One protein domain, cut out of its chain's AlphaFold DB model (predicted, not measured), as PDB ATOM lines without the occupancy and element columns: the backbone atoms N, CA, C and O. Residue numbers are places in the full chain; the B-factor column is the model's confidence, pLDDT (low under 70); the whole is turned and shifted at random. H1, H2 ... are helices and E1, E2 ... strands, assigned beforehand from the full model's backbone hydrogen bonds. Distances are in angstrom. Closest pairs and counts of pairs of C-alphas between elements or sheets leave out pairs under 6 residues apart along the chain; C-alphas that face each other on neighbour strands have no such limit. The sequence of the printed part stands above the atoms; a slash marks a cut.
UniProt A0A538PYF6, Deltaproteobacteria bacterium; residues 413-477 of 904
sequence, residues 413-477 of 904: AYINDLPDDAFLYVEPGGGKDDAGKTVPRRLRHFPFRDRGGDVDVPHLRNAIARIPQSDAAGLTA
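AT A GLANCE: This is residues 413 to 477 of the 904 residues of a protein of Deltaproteobacteria bacterium (UniProt A0A538PYF6). Little regular structure is present: a small hairpin of two short strands, E1 and E2, sits in the middle of loops, with H2 packed beside E2 and the long loop 427 to 443 reaching out on the other side. The 65 printed residues hold H1, E1, E2, H2 in that order, a mixed class with 23 residues in named elements, compact, radius of gyration of the C-alphas 11.7 A, spans 32 by 27 by 16 A.

IN THESE COORDINATES: Find C-alpha 413 at (13.539, 38.571, 29.239), where H1, residues 413 to 417, begins. E1 is residues 423 to 426, E2 444 to 447. H2, residues 457 to 466, runs 14.2 A to C-alpha 466 at (29.556, 32.863, 17.582).

HOW THE PARTS SIT: E1 and E2 are antiparallel at 168 degrees; look for N 445 and O 425, 2.8 A. The closest C-alphas of E2 and H2, Phe 446 and Ala 463, are 5.1 A apart. H1 and H2 are apart. In both helices every O i to N i+4 pair is within hydrogen-bond range.

THE WHOLE: The printed part has no cut. The link E1 to E2 is long. Residues 413, 452 and 457 to 458 are under 70 in pLDDT.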
ATOM      1  N   ALA A 413      14.314  37.369  28.939       68.06
ATOM      2  CA  ALA A 413      13.539  38.571  29.239       68.06
ATOM      3  C   ALA A 413      14.412  39.837  29.236       68.06
ATOM      4  O   ALA A 413      14.019  40.840  28.648       68.06
ATOM      5  N   TYR A 414      15.607  39.768  29.830       73.94
ATOM      6  CA  TYR A 414      16.580  40.860  29.823       73.94
ATOM      7  C   TYR A 414      17.047  41.191  28.401       73.94
ATOM      8  O   TYR A 414      16.936  42.333  27.974       73.94
ATOM      9  N   ILE A 415      17.474  40.180  27.636       80.88
ATOM     10  CA  ILE A 415      17.932  40.354  26.247       80.88
ATOM     11  C   ILE A 415      16.804  40.920  25.373       80.88
ATOM     12  O   ILE A 415      17.025  41.802  24.546       80.88
ATOM     13  N   ASN A 416      15.565  40.460  25.572       85.06
ATOM     14  CA  ASN A 416      14.422  40.943  24.804       85.06
ATOM     15  C   ASN A 416      14.109  42.426  25.042       85.06
ATOM     16  O   ASN A 416      13.554  43.067  24.144       85.06
ATOM     17  N   ASP A 417      14.476  42.956  26.206       85.88
ATOM     18  CA  ASP A 417      14.269  44.347  26.590       85.88
ATOM     19  C   ASP A 417      15.408  45.283  26.143       85.88
ATOM     20  O   ASP A 417      15.233  46.500  26.163       85.88
ATOM     21  N   LEU A 418      16.545  44.756  25.680       88.81
ATOM     22  CA  LEU A 418      17.651  45.584  25.198       88.81
ATOM     23  C   LEU A 418      17.286  46.344  23.904       88.81
ATOM     24  O   LEU A 418      16.511  45.825  23.087       88.81
ATOM     25  N   PRO A 419      17.819  47.565  23.711       90.81
ATOM     26  CA  PRO A 419      17.714  48.303  22.453       90.81
ATOM     27  C   PRO A 419      18.530  47.636  21.334       90.81
ATOM     28  O   PRO A 419      19.392  46.799  21.589       90.81
ATOM     29  N   ASP A 420      18.239  47.970  20.076       90.25
ATOM     30  CA  ASP A 420      18.870  47.325  18.914       90.25
ATOM     31  C   ASP A 420      20.379  47.619  18.797       90.25
ATOM     32  O   ASP A 420      21.120  46.799  18.265       90.25
ATOM     33  N   ASP A 421      20.851  48.746  19.332       91.25
ATOM     34  CA  ASP A 421      22.271  49.125  19.388       91.25
ATOM     35  C   ASP A 421      23.083  48.328  20.426       91.25
ATOM     36  O   ASP A 421      24.317  48.341  20.391       91.25
ATOM     37  N   ALA A 422      22.411  47.580  21.306       91.12
ATOM     38  CA  ALA A 422      23.040  46.624  22.209       91.12
ATOM     39  C   ALA A 422      23.428  45.304  21.522       91.12
ATOM     40  O   ALA A 422      24.039  44.443  22.156       91.12
ATOM     41  N   PHE A 423      23.086  45.139  20.242       93.94
ATOM     42  CA  PHE A 423      23.364  43.961  19.426       93.94
ATOM     43  C   PHE A 423      24.363  44.317  18.324       93.94
ATOM     44  O   PHE A 423      24.295  45.390  17.725       93.94
ATOM     45  N   LEU A 424      25.312  43.423  18.033       91.62
ATOM     46  CA  LEU A 424      26.273  43.675  16.953       91.62
ATOM     47  C   LEU A 424      25.617  43.585  15.573       91.62
ATOM     48  O   LEU A 424      26.102  44.222  14.637       91.62
ATOM     49  N   TYR A 425      24.535  42.811  15.447       93.75
ATOM     50  CA  TYR A 425      23.842  42.606  14.182       93.75
ATOM     51  C   TYR A 425      22.325  42.506  14.362       93.75
ATOM     52  O   TYR A 425      21.838  41.831  15.267       93.75
ATOM     53  N   VAL A 426      21.578  43.151  13.468       92.62
ATOM     54  CA  VAL A 426      20.120  43.034  13.371       92.62
ATOM     55  C   VAL A 426      19.777  42.627  11.942       92.62
ATOM     56  O   VAL A 426      20.131  43.332  10.999       92.62
ATOM     57  N   GLU A 427      19.111  41.484  11.787       88.81
ATOM     58  CA  GLU A 427      18.693  40.952  10.491       88.81
ATOM     59  C   GLU A 427      17.683  41.882   9.791       88.81
ATOM     60  O   GLU A 427      16.755  42.394  10.433       88.81
ATOM     61  N   PRO A 428      17.805  42.069   8.463       82.06
ATOM     62  CA  PRO A 428      16.814  42.792   7.677       82.06
ATOM     63  C   PRO A 428      15.485  42.017   7.595       82.06
ATOM     64  O   PRO A 428      15.468  40.790   7.541       82.06
ATOM     65  N   GLY A 429      14.358  42.741   7.545       78.12
ATOM     66  CA  GLY A 429      13.014  42.159   7.371       78.12
ATOM     67  C   GLY A 429      12.097  42.186   8.603       78.12
ATOM     68  O   GLY A 429      10.994  41.645   8.544       78.12
ATOM     69  N   GLY A 430      12.516  42.815   9.708       82.81
ATOM     70  CA  GLY A 430      11.691  43.030  10.905       82.81
ATOM     71  C   GLY A 430      11.006  44.400  10.962       82.81
ATOM     72  O   GLY A 430      11.546  45.393  10.479       82.81
ATOM     73  N   GLY A 431       9.834  44.463  11.601       88.31
ATOM     74  CA  GLY A 431       9.181  45.724  11.977       88.31
ATOM     75  C   GLY A 431       9.757  46.301  13.276       88.31
ATOM     76  O   GLY A 431      10.516  45.628  13.977       88.31
ATOM     77  N   LYS A 432       9.391  47.538  13.627       91.12
ATOM     78  CA  LYS A 432       9.700  48.139  14.937       91.12
ATOM     79  C   LYS A 432       8.453  48.142  15.817       91.12
ATOM     80  O   LYS A 432       7.353  48.321  15.306       91.12
ATOM     81  N   ASP A 433       8.632  47.938  17.118       88.56
ATOM     82  CA  ASP A 433       7.578  48.213  18.101       88.56
ATOM     83  C   ASP A 433       7.554  49.692  18.521       88.56
ATOM     84  O   ASP A 433       8.382  50.492  18.080       88.56
ATOM     85  N   ASP A 434       6.632  50.039  19.421       84.69
ATOM     86  CA  ASP A 434       6.455  51.395  19.962       84.69
ATOM     87  C   ASP A 434       7.701  51.944  20.683       84.69
ATOM     88  O   ASP A 434       7.824  53.149  20.892       84.69
ATOM     89  N   ALA A 435       8.642  51.073  21.063       79.12
ATOM     90  CA  ALA A 435       9.909  51.427  21.695       79.12
ATOM     91  C   ALA A 435      11.094  51.421  20.706       79.12
ATOM     92  O   ALA A 435      12.245  51.534  21.131       79.12
ATOM     93  N   GLY A 436      10.839  51.266  19.400       85.00
ATOM     94  CA  GLY A 436      11.854  51.276  18.345       85.00
ATOM     95  C   GLY A 436      12.701  50.000  18.248       85.00
ATOM     96  O   GLY A 436      13.699  49.989  17.527       85.00
ATOM     97  N   LYS A 437      12.328  48.920  18.946       91.62
ATOM     98  CA  LYS A 437      13.077  47.654  18.991       91.62
ATOM     99  C   LYS A 437      12.587  46.705  17.892       91.62
ATOM    100  O   LYS A 437      11.384  46.598  17.651       91.62
ATOM    101  N   THR A 438      13.493  45.964  17.251       92.00
ATOM    102  CA  THR A 438      13.128  45.067  16.135       92.00
ATOM    103  C   THR A 438      12.237  43.899  16.583       92.00
ATOM    104  O   THR A 438      12.478  43.269  17.621       92.00
ATOM    105  N   VAL A 439      11.197  43.601  15.796       87.88
ATOM    106  CA  VAL A 439      10.247  42.493  15.973       87.88
ATOM    107  C   VAL A 439      10.175  41.673  14.672       87.88
ATOM    108  O   VAL A 439      10.013  42.256  13.600       87.88
ATOM    109  N   PRO A 440      10.250  40.329  14.734       90.31
ATOM    110  CA  PRO A 440      10.389  39.504  15.938       90.31
ATOM    111  C   PRO A 440      11.779  39.611  16.591       90.31
ATOM    112  O   PRO A 440      12.786  39.781  15.912       90.31
ATOM    113  N   ARG A 441      11.851  39.459  17.926       89.06
ATOM    114  CA  ARG A 441      13.098  39.650  18.707       89.06
ATOM    115  C   ARG A 441      14.257  38.751  18.285       89.06
ATOM    116  O   ARG A 441      15.403  39.109  18.528       89.06
ATOM    117  N   ARG A 442      13.942  37.624  17.639       87.44
ATOM    118  CA  ARG A 442      14.897  36.660  17.073       87.44
ATOM    119  C   ARG A 442      15.796  37.236  15.975       87.44
ATOM    120  O   ARG A 442      16.787  36.606  15.652       87.44
ATOM    121  N   LEU A 443      15.444  38.392  15.407       90.75
ATOM    122  CA  LEU A 443      16.237  39.067  14.376       90.75
ATOM    123  C   LEU A 443      17.436  39.840  14.950       90.75
ATOM    124  O   LEU A 443      18.193  40.430  14.192       90.75
ATOM    125  N   ARG A 444      17.601  39.899  16.276       92.38
ATOM    126  CA  ARG A 444      18.664  40.666  16.940       92.38
ATOM    127  C   ARG A 444      19.707  39.711  17.497       92.38
ATOM    128  O   ARG A 444      19.390  38.863  18.331       92.38
ATOM    129  N   HIS A 445      20.942  39.864  17.042       91.50
ATOM    130  CA  HIS A 445      22.011  38.889  17.227       91.50
ATOM    131  C   HIS A 445      23.205  39.475  17.959       91.50
ATOM    132  O   HIS A 445      23.557  40.640  17.786       91.50
ATOM    133  N   PHE A 446      23.862  38.620  18.743       92.75
ATOM    134  CA  PHE A 446      25.102  38.938  19.454       92.75
ATOM    135  C   PHE A 446      24.971  40.166  20.378       92.75
ATOM    136  O   PHE A 446      25.536  41.227  20.090       92.75
ATOM    137  N   PRO A 447      24.203  40.057  21.480       89.50
ATOM    138  CA  PRO A 447      24.133  41.123  22.470       89.50
ATOM    139  C   PRO A 447      25.519  41.351  23.083       89.50
ATOM    140  O   PRO A 447      26.223  40.392  23.392       89.50
ATOM    141  N   PHE A 448      25.909  42.610  23.245       87.50
ATOM    142  CA  PHE A 448      27.227  42.983  23.766       87.50
ATOM    143  C   PHE A 448      27.211  44.213  24.678       87.50
ATOM    144  O   PHE A 448      28.239  44.523  25.279       87.50
ATOM    145  N   ARG A 449      26.072  44.910  24.796       83.44
ATOM    146  CA  ARG A 449      25.882  45.988  25.773       83.44
ATOM    147  C   ARG A 449      24.786  45.658  26.766       83.44
ATOM    148  O   ARG A 449      23.794  45.021  26.416       83.44
ATOM    149  N   ASP A 450      24.989  46.099  27.997       80.81
ATOM    150  CA  ASP A 450      24.003  45.986  29.057       80.81
ATOM    151  C   ASP A 450      22.939  47.100  28.951       80.81
ATOM    152  O   ASP A 450      22.952  47.943  28.049       80.81
ATOM    153  N   ARG A 451      21.983  47.125  29.886       77.31
ATOM    154  CA  ARG A 451      20.928  48.154  29.941       77.31
ATOM    155  C   ARG A 451      21.472  49.583  30.132       77.31
ATOM    156  O   ARG A 451      20.782  50.531  29.770       77.31
ATOM    157  N   GLY A 452      22.653  49.746  30.727       64.25
ATOM    158  CA  GLY A 452      23.330  51.033  30.895       64.25
ATOM    159  C   GLY A 452      24.019  51.530  29.622       64.25
ATOM    160  O   GLY A 452      24.437  52.684  29.576       64.25
ATOM    161  N   GLY A 453      24.093  50.685  28.589       73.25
ATOM    162  CA  GLY A 453      24.837  50.952  27.364       73.25
ATOM    163  C   GLY A 453      26.321  50.608  27.486       73.25
ATOM    164  O   GLY A 453      27.073  50.859  26.544       73.25
ATOM    165  N   ASP A 454      26.754  50.014  28.599       71.69
ATOM    166  CA  ASP A 454      28.144  49.631  28.829       71.69
ATOM    167  C   ASP A 454      28.454  48.293  28.146       71.69
ATOM    168  O   ASP A 454      27.586  47.431  28.008       71.69
ATOM    169  N   VAL A 455      29.697  48.118  27.686       78.06
ATOM    170  CA  VAL A 455      30.140  46.876  27.035       78.06
ATOM    171  C   VAL A 455      30.243  45.756  28.069       78.06
ATOM    172  O   VAL A 455      31.023  45.839  29.017       78.06
ATOM    173  N   ASP A 456      29.509  44.672  27.842       77.06
ATOM    174  CA  ASP A 456      29.614  43.454  28.633       77.06
ATOM    175  C   ASP A 456      30.671  42.531  28.016       77.06
ATOM    176  O   ASP A 456      30.462  41.886  26.986       77.06
ATOM    177  N   VAL A 457      31.848  42.501  28.644       62.59
ATOM    178  CA  VAL A 457      33.015  41.738  28.175       62.59
ATOM    179  C   VAL A 457      32.719  40.235  28.008       62.59
ATOM    180  O   VAL A 457      33.120  39.680  26.979       62.59
ATOM    181  N   PRO A 458      32.024  39.549  28.940       62.00
ATOM    182  CA  PRO A 458      31.607  38.159  28.742       62.00
ATOM    183  C   PRO A 458      30.757  37.932  27.482       62.00
ATOM    184  O   PRO A 458      31.072  37.049  26.680       62.00
ATOM    185  N   HIS A 459      29.711  38.733  27.263       76.31
ATOM    186  CA  HIS A 459      28.823  38.577  26.110       76.31
ATOM    187  C   HIS A 459      29.495  39.018  24.801       76.31
ATOM    188  O   HIS A 459      29.265  38.401  23.761       76.31
ATOM    189  N   LEU A 460      30.409  39.992  24.847       81.12
ATOM    190  CA  LEU A 460      31.222  40.392  23.700       81.12
ATOM    191  C   LEU A 460      32.228  39.302  23.282       81.12
ATOM    192  O   LEU A 460      32.368  39.020  22.093       81.12
ATOM    193  N   ARG A 461      32.884  38.628  24.238       70.62
ATOM    194  CA  ARG A 461      33.733  37.453  23.947       70.62
ATOM    195  C   ARG A 461      32.922  36.318  23.329       70.62
ATOM    196  O   ARG A 461      33.347  35.726  22.339       70.62
ATOM    197  N   ASN A 462      31.730  36.069  23.871       76.44
ATOM    198  CA  ASN A 462      30.802  35.082  23.329       76.44
ATOM    199  C   ASN A 462      30.374  35.438  21.890       76.44
ATOM    200  O   ASN A 462      30.361  34.589  21.001       76.44
ATOM    201  N   ALA A 463      30.102  36.714  21.621       82.31
ATOM    202  CA  ALA A 463      29.787  37.193  20.282       82.31
ATOM    203  C   ALA A 463      30.916  36.922  19.272       82.31
ATOM    204  O   ALA A 463      30.642  36.385  18.200       82.31
ATOM    205  N   ILE A 464      32.178  37.211  19.620       83.31
ATOM    206  CA  ILE A 464      33.342  36.952  18.749       83.31
ATOM    207  C   ILE A 464      33.407  35.477  18.333       83.31
ATOM    208  O   ILE A 464      33.674  35.188  17.165       83.31
ATOM    209  N   ALA A 465      33.138  34.559  19.264       73.25
ATOM    210  CA  ALA A 465      33.148  33.122  19.001       73.25
ATOM    211  C   ALA A 465      31.970  32.665  18.120       73.25
ATOM    212  O   ALA A 465      32.125  31.760  17.300       73.25
ATOM    213  N   ARG A 466      30.796  33.298  18.251       81.31
ATOM    214  CA  ARG A 466      29.556  32.863  17.582       81.31
ATOM    215  C   ARG A 466      29.331  33.459  16.193       81.31
ATOM    216  O   ARG A 466      28.620  32.849  15.399       81.31
ATOM    217  N   ILE A 467      29.923  34.610  15.869       88.12
ATOM    218  CA  ILE A 467      29.737  35.273  14.562       88.12
ATOM    219  C   ILE A 467      30.095  34.367  13.359       88.12
ATOM    220  O   ILE A 467      29.281  34.290  12.435       88.12
ATOM    221  N   PRO A 468      31.225  33.625  13.338       83.50
ATOM    222  CA  PRO A 468      31.562  32.738  12.215       83.50
ATOM    223  C   PRO A 468      30.533  31.631  11.988       83.50
ATOM    224  O   PRO A 468      30.234  31.280  10.845       83.50
ATOM    225  N   GLN A 469      29.974  31.119  13.087       82.81
ATOM    226  CA  GLN A 469      29.089  29.955  13.128       82.81
ATOM    227  C   GLN A 469      27.628  30.299  12.807       82.81
ATOM    228  O   GLN A 469      26.815  29.401  12.625       82.81
ATOM    229  N   SER A 470      27.273  31.584  12.753       82.88
ATOM    230  CA  SER A 470      25.886  32.010  12.560       82.88
ATOM    231  C   SER A 470      25.430  31.895  11.107       82.88
ATOM    232  O   SER A 470      26.141  32.285  10.185       82.88
ATOM    233  N   ASP A 471      24.213  31.408  10.908       83.56
ATOM    234  CA  ASP A 471      23.494  31.299   9.636       83.56
ATOM    235  C   ASP A 471      22.437  32.410   9.454       83.56
ATOM    236  O   ASP A 471      21.590  32.331   8.565       83.56
ATOM    237  N   ALA A 472      22.503  33.463  10.280       85.00
ATOM    238  CA  ALA A 472      21.583  34.594  10.238       85.00
ATOM    239  C   ALA A 472      21.545  35.259   8.851       85.00
ATOM    240  O   ALA A 472      22.575  35.484   8.202       85.00
ATOM    241  N   ALA A 473      20.339  35.612   8.402       81.06
ATOM    242  CA  ALA A 473      20.120  36.167   7.071       81.06
ATOM    243  C   ALA A 473      20.932  37.458   6.867       81.06
ATOM    244  O   ALA A 473      20.893  38.365   7.696       81.06
ATOM    245  N   GLY A 474      21.670  37.555   5.756       80.88
ATOM    246  CA  GLY A 474      22.517  38.713   5.431       80.88
ATOM    247  C   GLY A 474      23.945  38.676   6.000       80.88
ATOM    248  O   GLY A 474      24.735  39.562   5.679       80.88
ATOM    249  N   LEU A 475      24.322  37.647   6.772       86.25
ATOM    250  CA  LEU A 475      25.709  37.436   7.206       86.25
ATOM    251  C   LEU A 475      26.553  36.736   6.126       86.25
ATOM    252  O   LEU A 475      26.812  35.534   6.193       86.25
ATOM    253  N   THR A 476      27.022  37.504   5.139       89.75
ATOM    254  CA  THR A 476      28.058  37.045   4.196       89.75
ATOM    255  C   THR A 476      29.395  36.812   4.912       89.75
ATOM    256  O   THR A 476      29.603  37.299   6.026       89.75
ATOM    257  N   ALA A 477      30.329  36.092   4.277       82.44
ATOM    258  CA  ALA A 477      31.677  35.887   4.821       82.44
ATOM    259  C   ALA A 477      32.364  37.223   5.173       82.44
ATOM    260  O   ALA A 477      32.885  37.379   6.276       82.44
TER     261      ALA A 477